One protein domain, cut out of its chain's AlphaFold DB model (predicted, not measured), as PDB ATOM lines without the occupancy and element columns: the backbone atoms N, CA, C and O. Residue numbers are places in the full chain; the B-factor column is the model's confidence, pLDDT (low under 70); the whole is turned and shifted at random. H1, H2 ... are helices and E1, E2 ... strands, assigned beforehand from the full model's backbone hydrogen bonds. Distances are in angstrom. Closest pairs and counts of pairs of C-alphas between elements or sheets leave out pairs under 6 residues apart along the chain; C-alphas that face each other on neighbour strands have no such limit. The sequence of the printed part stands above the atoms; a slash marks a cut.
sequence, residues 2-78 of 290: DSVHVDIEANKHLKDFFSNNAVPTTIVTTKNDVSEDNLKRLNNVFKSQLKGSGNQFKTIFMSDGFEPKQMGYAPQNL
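What this domain is: This is residues 2 to 78 of the 290 residues of an uncharacterized protein of Tenericutes bacterium (UniProt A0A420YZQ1). A small ribbon of two antiparallel strands, E1 and E2, has helix H2 and the long stretch of residues 51 to 65 running over one of its faces and the other face bare, while residues 2 to 13 of helix H1 stick out beyond one end as a long arm. The parts are spread loosely: H2 keeps some distance from the ribbon, and after E2 the tail of residues 71 to 78 runs back toward the side of H1. The printed part has 77 residues with two named helices and two named strands, in the order H1, E1, H2, E2, and the sheet has the order E1 - E2, all antiparallel. The class is mixed, helices and strands. The whole is loose, with a radius of gyration of the C-alphas of 15.6 A, and elongated, spanning 46 by 26 by 23 A.

How they stand to each other: The printed part begins with H1, residues 2 to 19, of which residues 2 to 13 stand free, with no C-alpha 8 or more residues away along the chain within 10 A. A short link of 6 residues joins H1 to E1, residues 26 to 30. A tight link of 5 residues leads on to H2, residues 36 to 50. H1 and H2 are apart, no C-alpha of the one being within 8 A of the other. Residues 33 to 41 stand free as well, of which 36 to 41 belong to H2. In both H1 and H2 every O i to N i+4 pair is within hydrogen-bond range. A long link of 15 residues, 51 to 65, joins H2 to E2, residues 66 to 70. E2 and E1 are antiparallel neighbours, with 152 degrees between their N-to-C directions. Of the C-alphas that face each other, those of Thr 26 and Gln 70 are 4.3 A apart, those of Val 28 and Pro 68 are 4.4 A apart, and those of Thr 30 and Phe 66 are 4.8 A apart. Across this pair, N of Ile 27 and O of Lys 69 are within hydrogen-bond range at 2.9 A, and N of Lys 69 and O of Ile 27 at 2.8 A. H1 and E2 are apart.

Where its parts are: H1 starts at Asp 2, whose C-alpha is at (-27.451, 47.668, -11.708), and ends at Ser 19, 25.3 A away from C-alpha to C-alpha; it is the longest helix, with 18 residues. E1 runs from Thr 26 to Thr 30 and has 5 residues. H2 runs from Glu 36, with its C-alpha at (-8.328, 13.895, -27.372), to Leu 50, and its first and last C-alphas are 20.7 A apart. E2 runs from Phe 66 to Gln 70, whose C-alpha is at (-3.856, 27.268, -10.224), and it too has 5 residues.

The domain as a whole: The two C-alphas farthest apart are those of Asp 2 and Asp 64, at 48.0 A, while the C-alphas of the first and last printed residues, Asp 2 and Leu 78, are 19.3 A apart. Without the stretches that stand free, the body has 56 residues, spans 36 by 25 by 15 A and has a radius of gyration of 12.4 A. The printed part has no cut. The long link is that from H2 to E2; its C-alphas lie 9 to 20 A from the mean of all C-alphas. The mean pLDDT of the printed part is 74.5, and 26 residues are under 70: residues 24 to 27, residues 52 to 64, residue 68 and residues 70 to 77. Among the named elements the mean pLDDT is 85 for H1, 73 for E1, 79 for H2 and 70 for E2.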
ATOM      1  N   ASP A   2     -28.757  48.332 -11.613       84.75
ATOM      2  CA  ASP A   2     -27.451  47.668 -11.708       84.75
ATOM      3  C   ASP A   2     -26.819  47.301 -10.355       84.75
ATOM      4  O   ASP A   2     -26.294  46.203 -10.206       84.75
ATOM      5  N   SER A   3     -26.945  48.145  -9.326       86.38
ATOM      6  CA  SER A   3     -26.374  47.879  -7.992       86.38
ATOM      7  C   SER A   3     -26.996  46.674  -7.272       86.38
ATOM      8  O   SER A   3     -26.291  45.934  -6.590       86.38
ATOM      9  N   VAL A   4     -28.299  46.433  -7.456       88.62
ATOM     10  CA  VAL A   4     -28.984  45.247  -6.909       88.62
ATOM     11  C   VAL A   4     -28.459  43.981  -7.581       88.62
ATOM     12  O   VAL A   4     -28.205  42.981  -6.913       88.62
ATOM     13  N   HIS A   5     -28.260  44.030  -8.899       90.44
ATOM     14  CA  HIS A   5     -27.726  42.896  -9.643       90.44
ATOM     15  C   HIS A   5     -26.293  42.563  -9.210       90.44
ATOM     16  O   HIS A   5     -25.970  41.392  -9.037       90.44
ATOM     17  N   VAL A   6     -25.471  43.583  -8.937       88.69
ATOM     18  CA  VAL A   6     -24.111  43.400  -8.411       88.69
ATOM     19  C   VAL A   6     -24.109  42.652  -7.073       88.69
ATOM     20  O   VAL A   6     -23.353  41.693  -6.936       88.69
ATOM     21  N   ASP A   7     -24.961  43.010  -6.100       88.44
ATOM     22  CA  ASP A   7     -24.998  42.274  -4.818       88.44
ATOM     23  C   ASP A   7     -25.553  40.844  -4.983       88.44
ATOM     24  O   ASP A   7     -25.053  39.910  -4.351       88.44
ATOM     25  N   ILE A   8     -26.526  40.625  -5.878       89.69
ATOM     26  CA  ILE A   8     -27.041  39.279  -6.191       89.69
ATOM     27  C   ILE A   8     -25.947  38.399  -6.806       89.69
ATOM     28  O   ILE A   8     -25.733  37.276  -6.342       89.69
ATOM     29  N   GLU A   9     -25.242  38.892  -7.823       87.75
ATOM     30  CA  GLU A   9     -24.173  38.135  -8.477       87.75
ATOM     31  C   GLU A   9     -22.980  37.926  -7.535       87.75
ATOM     32  O   GLU A   9     -22.397  36.846  -7.539       87.75
ATOM     33  N   ALA A  10     -22.670  38.877  -6.646       87.06
ATOM     34  CA  ALA A  10     -21.667  38.680  -5.599       87.06
ATOM     35  C   ALA A  10     -22.060  37.546  -4.631       87.06
ATOM     36  O   ALA A  10     -21.241  36.678  -4.322       87.06
ATOM     37  N   ASN A  11     -23.322  37.497  -4.186       87.19
ATOM     38  CA  ASN A  11     -23.831  36.407  -3.344       87.19
ATOM     39  C   ASN A  11     -23.805  35.058  -4.066       87.19
ATOM     40  O   ASN A  11     -23.439  34.041  -3.475       87.19
ATOM     41  N   LYS A  12     -24.187  35.040  -5.343       87.69
ATOM     42  CA  LYS A  12     -24.158  33.840  -6.177       87.69
ATOM     43  C   LYS A  12     -22.731  33.350  -6.391       87.69
ATOM     44  O   LYS A  12     -22.474  32.169  -6.196       87.69
ATOM     45  N   HIS A  13     -21.799  34.252  -6.683       83.75
ATOM     46  CA  HIS A  13     -20.385  33.926  -6.817       83.75
ATOM     47  C   HIS A  13     -19.823  33.321  -5.527       83.75
ATOM     48  O   HIS A  13     -19.170  32.283  -5.575       83.75
ATOM     49  N   LEU A  14     -20.135  33.907  -4.365       83.31
ATOM     50  CA  LEU A  14     -19.749  33.352  -3.065       83.31
ATOM     51  C   LEU A  14     -20.365  31.972  -2.829       83.31
ATOM     52  O   LEU A  14     -19.666  31.043  -2.430       83.31
ATOM     53  N   LYS A  15     -21.662  31.808  -3.106       84.25
ATOM     54  CA  LYS A  15     -22.347  30.518  -2.984       84.25
ATOM     55  C   LYS A  15     -21.694  29.457  -3.865       84.25
ATOM     56  O   LYS A  15     -21.414  28.366  -3.375       84.25
ATOM     57  N   ASP A  16     -21.435  29.768  -5.130       82.81
ATOM     58  CA  ASP A  16     -20.821  28.848  -6.083       82.81
ATOM     59  C   ASP A  16     -19.389  28.508  -5.653       82.81
ATOM     60  O   ASP A  16     -19.018  27.333  -5.618       82.81
ATOM     61  N   PHE A  17     -18.626  29.507  -5.206       78.25
ATOM     62  CA  PHE A  17     -17.283  29.334  -4.661       78.25
ATOM     63  C   PHE A  17     -17.258  28.383  -3.454       78.25
ATOM     64  O   PHE A  17     -16.504  27.406  -3.448       78.25
ATOM     65  N   PHE A  18     -18.114  28.607  -2.455       79.38
ATOM     66  CA  PHE A  18     -18.197  27.737  -1.279       79.38
ATOM     67  C   PHE A  18     -18.784  26.360  -1.607       79.38
ATOM     68  O   PHE A  18     -18.329  25.357  -1.061       79.38
ATOM     69  N   SER A  19     -19.736  26.275  -2.542       79.56
ATOM     70  CA  SER A  19     -20.274  24.991  -3.014       79.56
ATOM     71  C   SER A  19     -19.219  24.147  -3.736       79.56
ATOM     72  O   SER A  19     -19.261  22.917  -3.681       79.56
ATOM     73  N   ASN A  20     -18.235  24.806  -4.356       74.81
ATOM     74  CA  ASN A  20     -17.061  24.185  -4.953       74.81
ATOM     75  C   ASN A  20     -15.885  24.087  -3.966       74.81
ATOM     76  O   ASN A  20     -14.719  24.089  -4.366       74.81
ATOM     77  N   ASN A  21     -16.184  24.003  -2.665       70.69
ATOM     78  CA  ASN A  21     -15.213  23.787  -1.593       70.69
ATOM     79  C   ASN A  21     -14.094  24.830  -1.517       70.69
ATOM     80  O   ASN A  21     -12.996  24.515  -1.058       70.69
ATOM     81  N   ALA A  22     -14.344  26.045  -1.998       72.06
ATOM     82  CA  ALA A  22     -13.339  27.093  -2.066       72.06
ATOM     83  C   ALA A  22     -12.082  26.723  -2.889       72.06
ATOM     84  O   ALA A  22     -11.021  27.324  -2.710       72.06
ATOM     85  N   VAL A  23     -12.178  25.739  -3.796       70.19
ATOM     86  CA  VAL A  23     -11.043  25.308  -4.622       70.19
ATOM     87  C   VAL A  23     -10.919  26.232  -5.837       70.19
ATOM     88  O   VAL A  23     -11.872  26.337  -6.618       70.19
ATOM     89  N   PRO A  24      -9.762  26.893  -6.041       66.69
ATOM     90  CA  PRO A  24      -9.542  27.718  -7.219       66.69
ATOM     91  C   PRO A  24      -9.520  26.854  -8.482       66.69
ATOM     92  O   PRO A  24      -9.022  25.722  -8.488       66.69
ATOM     93  N   THR A  25     -10.036  27.405  -9.577       67.81
ATOM     94  CA  THR A  25     -10.008  26.750 -10.885       67.81
ATOM     95  C   THR A  25      -8.566  26.388 -11.240       67.81
ATOM     96  O   THR A  25      -7.693  27.241 -11.358       67.81
ATOM     97  N   THR A  26      -8.283  25.096 -11.379       68.44
ATOM     98  CA  THR A  26      -6.937  24.612 -11.697       68.44
ATOM     99  C   THR A  26      -6.907  24.170 -13.148       68.44
ATOM    100  O   THR A  26      -7.714  23.339 -13.563       68.44
ATOM    101  N   ILE A  27      -5.983  24.731 -13.925       69.56
ATOM    102  CA  ILE A  27      -5.713  24.293 -15.291       69.56
ATOM    103  C   ILE A  27      -4.503  23.377 -15.236       69.56
ATOM    104  O   ILE A  27      -3.440  23.757 -14.751       69.56
ATOM    105  N   VAL A  28      -4.653  22.166 -15.753       73.19
ATOM    106  CA  VAL A  28      -3.520  21.267 -15.937       73.19
ATOM    107  C   VAL A  28      -2.974  21.480 -17.340       73.19
ATOM    108  O   VAL A  28      -3.711  21.364 -18.317       73.19
ATOM    109  N   THR A  29      -1.683  21.779 -17.436       73.81
ATOM    110  CA  THR A  29      -0.974  21.897 -18.714       73.81
ATOM    111  C   THR A  29      -0.006  20.731 -18.867       73.81
ATOM    112  O   THR A  29       0.543  20.223 -17.890       73.81
ATOM    113  N   THR A  30       0.201  20.298 -20.108       78.00
ATOM    114  CA  THR A  30       1.214  19.301 -20.459       78.00
ATOM    115  C   THR A  30       2.002  19.766 -21.673       78.00
ATOM    116  O   THR A  30       1.480  20.506 -22.505       78.00
ATOM    117  N   LYS A  31       3.279  19.383 -21.731       72.38
ATOM    118  CA  LYS A  31       4.177  19.665 -22.863       72.38
ATOM    119  C   LYS A  31       4.119  18.577 -23.940       72.38
ATOM    120  O   LYS A  31       4.654  18.781 -25.023       72.38
ATOM    121  N   ASN A  32       3.491  17.440 -23.640       75.00
ATOM    122  CA  ASN A  32       3.388  16.302 -24.544       75.00
ATOM    123  C   ASN A  32       2.095  16.385 -25.359       75.00
ATOM    124  O   ASN A  32       1.077  16.854 -24.857       75.00
ATOM    125  N   ASP A  33       2.129  15.903 -26.601       72.50
ATOM    126  CA  ASP A  33       0.943  15.847 -27.450       72.50
ATOM    127  C   ASP A  33       0.050  14.683 -26.988       72.50
ATOM    128  O   ASP A  33       0.448  13.515 -27.016       72.50
ATOM    129  N   VAL A  34      -1.134  15.001 -26.460       74.69
ATOM    130  CA  VAL A  34      -2.049  14.020 -25.860       74.69
ATOM    131  C   VAL A  34      -3.277  13.879 -26.747       74.69
ATOM    132  O   VAL A  34      -3.963  14.857 -27.025       74.69
ATOM    133  N   SER A  35      -3.597  12.645 -27.145       82.25
ATOM    134  CA  SER A  35      -4.830  12.332 -27.881       82.25
ATOM    135  C   SER A  35      -6.081  12.860 -27.159       82.25
ATOM    136  O   SER A  35      -6.186  12.754 -25.931       82.25
ATOM    137  N   GLU A  36      -7.063  13.371 -27.914       81.00
ATOM    138  CA  GLU A  36      -8.328  13.895 -27.372       81.00
ATOM    139  C   GLU A  36      -9.044  12.914 -26.431       81.00
ATOM    140  O   GLU A  36      -9.648  13.331 -25.440       81.00
ATOM    141  N   ASP A  37      -8.972  11.611 -26.706       82.44
ATOM    142  CA  ASP A  37      -9.630  10.596 -25.881       82.44
ATOM    143  C   ASP A  37      -8.980  10.462 -24.500       82.44
ATOM    144  O   ASP A  37      -9.672  10.303 -23.487       82.44
ATOM    145  N   ASN A  38      -7.655  10.602 -24.430       78.50
ATOM    146  CA  ASN A  38      -6.929  10.614 -23.164       78.50
ATOM    147  C   ASN A  38      -7.221  11.898 -22.374       78.50
ATOM    148  O   ASN A  38      -7.416  11.830 -21.158       78.50
ATOM    149  N   LEU A  39      -7.357  13.046 -23.049       80.50
ATOM    150  CA  LEU A  39      -7.778  14.301 -22.415       80.50
ATOM    151  C   LEU A  39      -9.200  14.216 -21.846       80.50
ATOM    152  O   LEU A  39      -9.428  14.635 -20.711       80.50
ATOM    153  N   LYS A  40     -10.158  13.633 -22.580       83.69
ATOM    154  CA  LYS A  40     -11.537  13.427 -22.094       83.69
ATOM    155  C   LYS A  40     -11.573  12.524 -20.861       83.69
ATOM    156  O   LYS A  40     -12.263  12.843 -19.891       83.69
ATOM    157  N   ARG A  41     -10.801  11.429 -20.861       81.94
ATOM    158  CA  ARG A  41     -10.666  10.537 -19.695       81.94
ATOM    159  C   ARG A  41     -10.082  11.271 -18.492       81.94
ATOM    160  O   ARG A  41     -10.667  11.204 -17.413       81.94
ATOM    161  N   LEU A  42      -8.993  12.014 -18.684       79.06
ATOM    162  CA  LEU A  42      -8.359  12.791 -17.619       79.06
ATOM    163  C   LEU A  42      -9.320  13.839 -17.041       79.06
ATOM    164  O   LEU A  42      -9.454  13.945 -15.826       79.06
ATOM    165  N   ASN A  43     -10.056  14.554 -17.894       81.50
ATOM    166  CA  ASN A  43     -11.038  15.557 -17.475       81.50
ATOM    167  C   ASN A  43     -12.186  14.930 -16.662       81.50
ATOM    168  O   ASN A  43     -12.601  15.480 -15.644       81.50
ATOM    169  N   ASN A  44     -12.661  13.742 -17.047       82.88
ATOM    170  CA  ASN A  44     -13.673  13.010 -16.282       82.88
ATOM    171  C   ASN A  44     -13.152  12.551 -14.912       82.88
ATOM    172  O   ASN A  44     -13.866  12.691 -13.918       82.88
ATOM    173  N   VAL A  45     -11.904  12.073 -14.838       78.69
ATOM    174  CA  VAL A  45     -11.246  11.728 -13.566       78.69
ATOM    175  C   VAL A  45     -11.128  12.971 -12.682       78.69
ATOM    176  O   VAL A  45     -11.590  12.943 -11.542       78.69
ATOM    177  N   PHE A  46     -10.628  14.086 -13.220       75.50
ATOM    178  CA  PHE A  46     -10.523  15.361 -12.505       75.50
ATOM    179  C   PHE A  46     -11.874  15.859 -11.994       75.50
ATOM    180  O   PHE A  46     -12.008  16.177 -10.814       75.50
ATOM    181  N   LYS A  47     -12.910  15.865 -12.842       77.12
ATOM    182  CA  LYS A  47     -14.270  16.239 -12.432       77.12
ATOM    183  C   LYS A  47     -14.799  15.322 -11.334       77.12
ATOM    184  O   LYS A  47     -15.393  15.821 -10.390       77.12
ATOM    185  N   SER A  48     -14.585  14.010 -11.426       77.31
ATOM    186  CA  SER A  48     -15.048  13.064 -10.399       77.31
ATOM    187  C   SER A  48     -14.325  13.232  -9.059       77.31
ATOM    188  O   SER A  48     -14.939  13.055  -8.009       77.31
ATOM    189  N   GLN A  49     -13.039  13.599  -9.093       73.06
ATOM    190  CA  GLN A  49     -12.204  13.715  -7.901       73.06
ATOM    191  C   GLN A  49     -12.255  15.090  -7.241       73.06
ATOM    192  O   GLN A  49     -12.024  15.155  -6.042       73.06
ATOM    193  N   LEU A  50     -12.553  16.165  -7.979       71.00
ATOM    194  CA  LEU A  50     -12.621  17.528  -7.435       71.00
ATOM    195  C   LEU A  50     -14.053  17.992  -7.143       71.00
ATOM    196  O   LEU A  50     -14.254  18.886  -6.324       71.00
ATOM    197  N   LYS A  51     -15.066  17.397  -7.786       70.19
ATOM    198  CA  LYS A  51     -16.469  17.770  -7.570       70.19
ATOM    199  C   LYS A  51     -17.015  17.122  -6.297       70.19
ATOM    200  O   LYS A  51     -16.874  15.918  -6.102       70.19
ATOM    201  N   GLY A  52     -17.733  17.902  -5.491       65.31
ATOM    202  CA  GLY A  52     -18.524  17.415  -4.356       65.31
ATOM    203  C   GLY A  52     -17.907  17.707  -2.986       65.31
ATOM    204  O   GLY A  52     -16.691  17.741  -2.820       65.31
ATOM    205  N   SER A  53     -18.768  17.901  -1.986       63.94
ATOM    206  CA  SER A  53     -18.394  18.332  -0.628       63.94
ATOM    207  C   SER A  53     -17.466  17.366   0.129       63.94
ATOM    208  O   SER A  53     -16.749  17.808   1.017       63.94
ATOM    209  N   GLY A  54     -17.418  16.075  -0.224       64.25
ATOM    210  CA  GLY A  54     -16.533  15.083   0.415       64.25
ATOM    211  C   GLY A  54     -15.134  14.960  -0.206       64.25
ATOM    212  O   GLY A  54     -14.334  14.129   0.219       64.25
ATOM    213  N   ASN A  55     -14.841  15.745  -1.242       66.00
ATOM    214  CA  ASN A  55     -13.613  15.654  -2.032       66.00
ATOM    215  C   ASN A  55     -12.625  16.808  -1.763       66.00
ATOM    216  O   ASN A  55     -11.716  17.060  -2.551       66.00
ATOM    217  N   GLN A  56     -12.799  17.505  -0.639       60.69
ATOM    218  CA  GLN A  56     -11.964  18.635  -0.230       60.69
ATOM    219  C   GLN A  56     -10.524  18.195   0.063       60.69
ATOM    220  O   GLN A  56     -10.305  17.118   0.613       60.69
ATOM    221  N   PHE A  57      -9.551  19.040  -0.293       60.31
ATOM    222  CA  PHE A  57      -8.121  18.860   0.012       60.31
ATOM    223  C   PHE A  57      -7.486  17.554  -0.499       60.31
ATOM    224  O   PHE A  57      -6.442  17.132  -0.002       60.31
ATOM    225  N   LYS A  58      -8.083  16.904  -1.504       65.25
ATOM    226  CA  LYS A  58      -7.492  15.712  -2.116       65.25
ATOM    227  C   LYS A  58      -6.317  16.095  -3.012       65.25
ATOM    228  O   LYS A  58      -6.470  16.847  -3.971       65.25
ATOM    229  N   THR A  59      -5.152  15.529  -2.718       63.16
ATOM    230  CA  THR A  59      -3.964  15.655  -3.564       63.16
ATOM    231  C   THR A  59      -4.064  14.679  -4.728       63.16
ATOM    232  O   THR A  59      -4.127  13.465  -4.525       63.16
ATOM    233  N   ILE A  60      -4.072  15.204  -5.951       67.12
ATOM    234  CA  ILE A  60      -4.051  14.395  -7.171       67.12
ATOM    235  C   ILE A  60      -2.593  14.210  -7.589       67.12
ATOM    236  O   ILE A  60      -1.895  15.183  -7.864       67.12
ATOM    237  N   PHE A  61      -2.141  12.960  -7.657       64.81
ATOM    238  CA  PHE A  61      -0.853  12.619  -8.252       64.81
ATOM    239  C   PHE A  61      -1.034  12.451  -9.759       64.81
ATOM    240  O   PHE A  61      -1.882  11.678 -10.205       64.81
ATOM    241  N   MET A  62      -0.252  13.190 -10.540       68.81
ATOM    242  CA  MET A  62      -0.251  13.095 -11.998       68.81
ATOM    243  C   MET A  62       1.045  12.436 -12.466       68.81
ATOM    244  O   MET A  62       2.080  12.566 -11.815       68.81
ATOM    245  N   SER A  63       0.979  11.706 -13.581       66.31
ATOM    246  CA  SER A  63       2.168  11.148 -14.229       66.31
ATOM    247  C   SER A  63       3.097  12.261 -14.718       66.31
ATOM    248  O   SER A  63       2.658  13.390 -14.944       66.31
ATOM    249  N   ASP A  64       4.367  11.917 -14.911       65.88
ATOM    250  CA  ASP A  64       5.415  12.850 -15.321       65.88
ATOM    251  C   ASP A  64       5.000  13.683 -16.557       65.88
ATOM    252  O   ASP A  64       4.494  13.143 -17.546       65.88
ATOM    253  N   GLY A  65       5.148  15.011 -16.475       70.75
ATOM    254  CA  GLY A  65       4.804  15.955 -17.550       70.75
ATOM    255  C   GLY A  65       3.455  16.690 -17.459       70.75
ATOM    256  O   GLY A  65       3.116  17.409 -18.405       70.75
ATOM    257  N   PHE A  66       2.692  16.553 -16.368       70.94
ATOM    258  CA  PHE A  66       1.518  17.393 -16.088       70.94
ATOM    259  C   PHE A  66       1.793  18.356 -14.930       70.94
ATOM    260  O   PHE A  66       1.982  17.936 -13.791       70.94
ATOM    261  N   GLU A  67       1.779  19.657 -15.214       73.69
ATOM    262  CA  GLU A  67       1.968  20.705 -14.210       73.69
ATOM    263  C   GLU A  67       0.610  21.368 -13.907       73.69
ATOM    264  O   GLU A  67       0.011  21.983 -14.802       73.69
ATOM    265  N   PRO A  68       0.079  21.258 -12.672       69.38
ATOM    266  CA  PRO A  68      -1.113  21.992 -12.281       69.38
ATOM    267  C   PRO A  68      -0.766  23.474 -12.112       69.38
ATOM    268  O   PRO A  68       0.033  23.851 -11.258       69.38
ATOM    269  N   LYS A  69      -1.403  24.334 -12.905       70.75
ATOM    270  CA  LYS A  69      -1.392  25.782 -12.700       70.75
ATOM    271  C   LYS A  69      -2.721  26.191 -12.085       70.75
ATOM    272  O   LYS A  69      -3.772  26.093 -12.719       70.75
ATOM    273  N   GLN A  70      -2.687  26.640 -10.834       65.44
ATOM    274  CA  GLN A  70      -3.856  27.268 -10.224       65.44
ATOM    275  C   GLN A  70      -4.106  28.611 -10.915       65.44
ATOM    276  O   GLN A  70      -3.246  29.486 -10.916       65.44
ATOM    277  N   MET A  71      -5.281  28.748 -11.524       61.38
ATOM    278  CA  MET A  71      -5.762  29.975 -12.146       61.38
ATOM    279  C   MET A  71      -6.991  30.425 -11.364       61.38
ATOM    280  O   MET A  71      -8.123  30.041 -11.644       61.38
ATOM    281  N   GLY A  72      -6.762  31.226 -10.335       60.44
ATOM    282  CA  GLY A  72      -7.826  31.783  -9.517       60.44
ATOM    283  C   GLY A  72      -7.260  32.820  -8.568       60.44
ATOM    284  O   GLY A  72      -6.164  32.649  -8.036       60.44
ATOM    285  N   TYR A  73      -7.995  33.906  -8.366       61.81
ATOM    286  CA  TYR A  73      -7.685  34.849  -7.303       61.81
ATOM    287  C   TYR A  73      -8.071  34.210  -5.969       61.81
ATOM    288  O   TYR A  73      -9.140  33.608  -5.858       61.81
ATOM    289  N   ALA A  74      -7.213  34.332  -4.956       66.31
ATOM    290  CA  ALA A  74      -7.623  34.005  -3.599       66.31
ATOM    291  C   ALA A  74      -8.855  34.865  -3.247       66.31
ATOM    292  O   ALA A  74      -8.839  36.062  -3.541       66.31
ATOM    293  N   PRO A  75      -9.905  34.318  -2.612       63.28
ATOM    294  CA  PRO A  75     -11.107  35.081  -2.243       63.28
ATOM    295  C   PRO A  75     -10.788  36.308  -1.393       63.28
ATOM    296  O   PRO A  75     -11.430  37.343  -1.519       63.28
ATOM    297  N   GLN A  76      -9.740  36.193  -0.575       65.94
ATOM    298  CA  GLN A  76      -9.186  37.266   0.249       65.94
ATOM    299  C   GLN A  76      -8.737  38.476  -0.583       65.94
ATOM    300  O   GLN A  76      -8.770  39.601  -0.097       65.94
ATOM    301  N   ASN A  77      -8.369  38.267  -1.849       64.94
ATOM    302  CA  ASN A  77      -7.934  39.324  -2.757       64.94
ATOM    303  C   ASN A  77      -9.090  39.945  -3.549       64.94
ATOM    304  O   ASN A  77      -8.869  40.918  -4.264       64.94
ATOM    305  N   LEU A  78     -10.309  39.397  -3.469       72.00
ATOM    306  CA  LEU A  78     -11.412  39.811  -4.338       72.00
ATOM    307  C   LEU A  78     -12.124  41.097  -3.866       72.00
ATOM    308  O   LEU A  78     -13.077  41.516  -4.511       72.00
TER     309      LEU A  78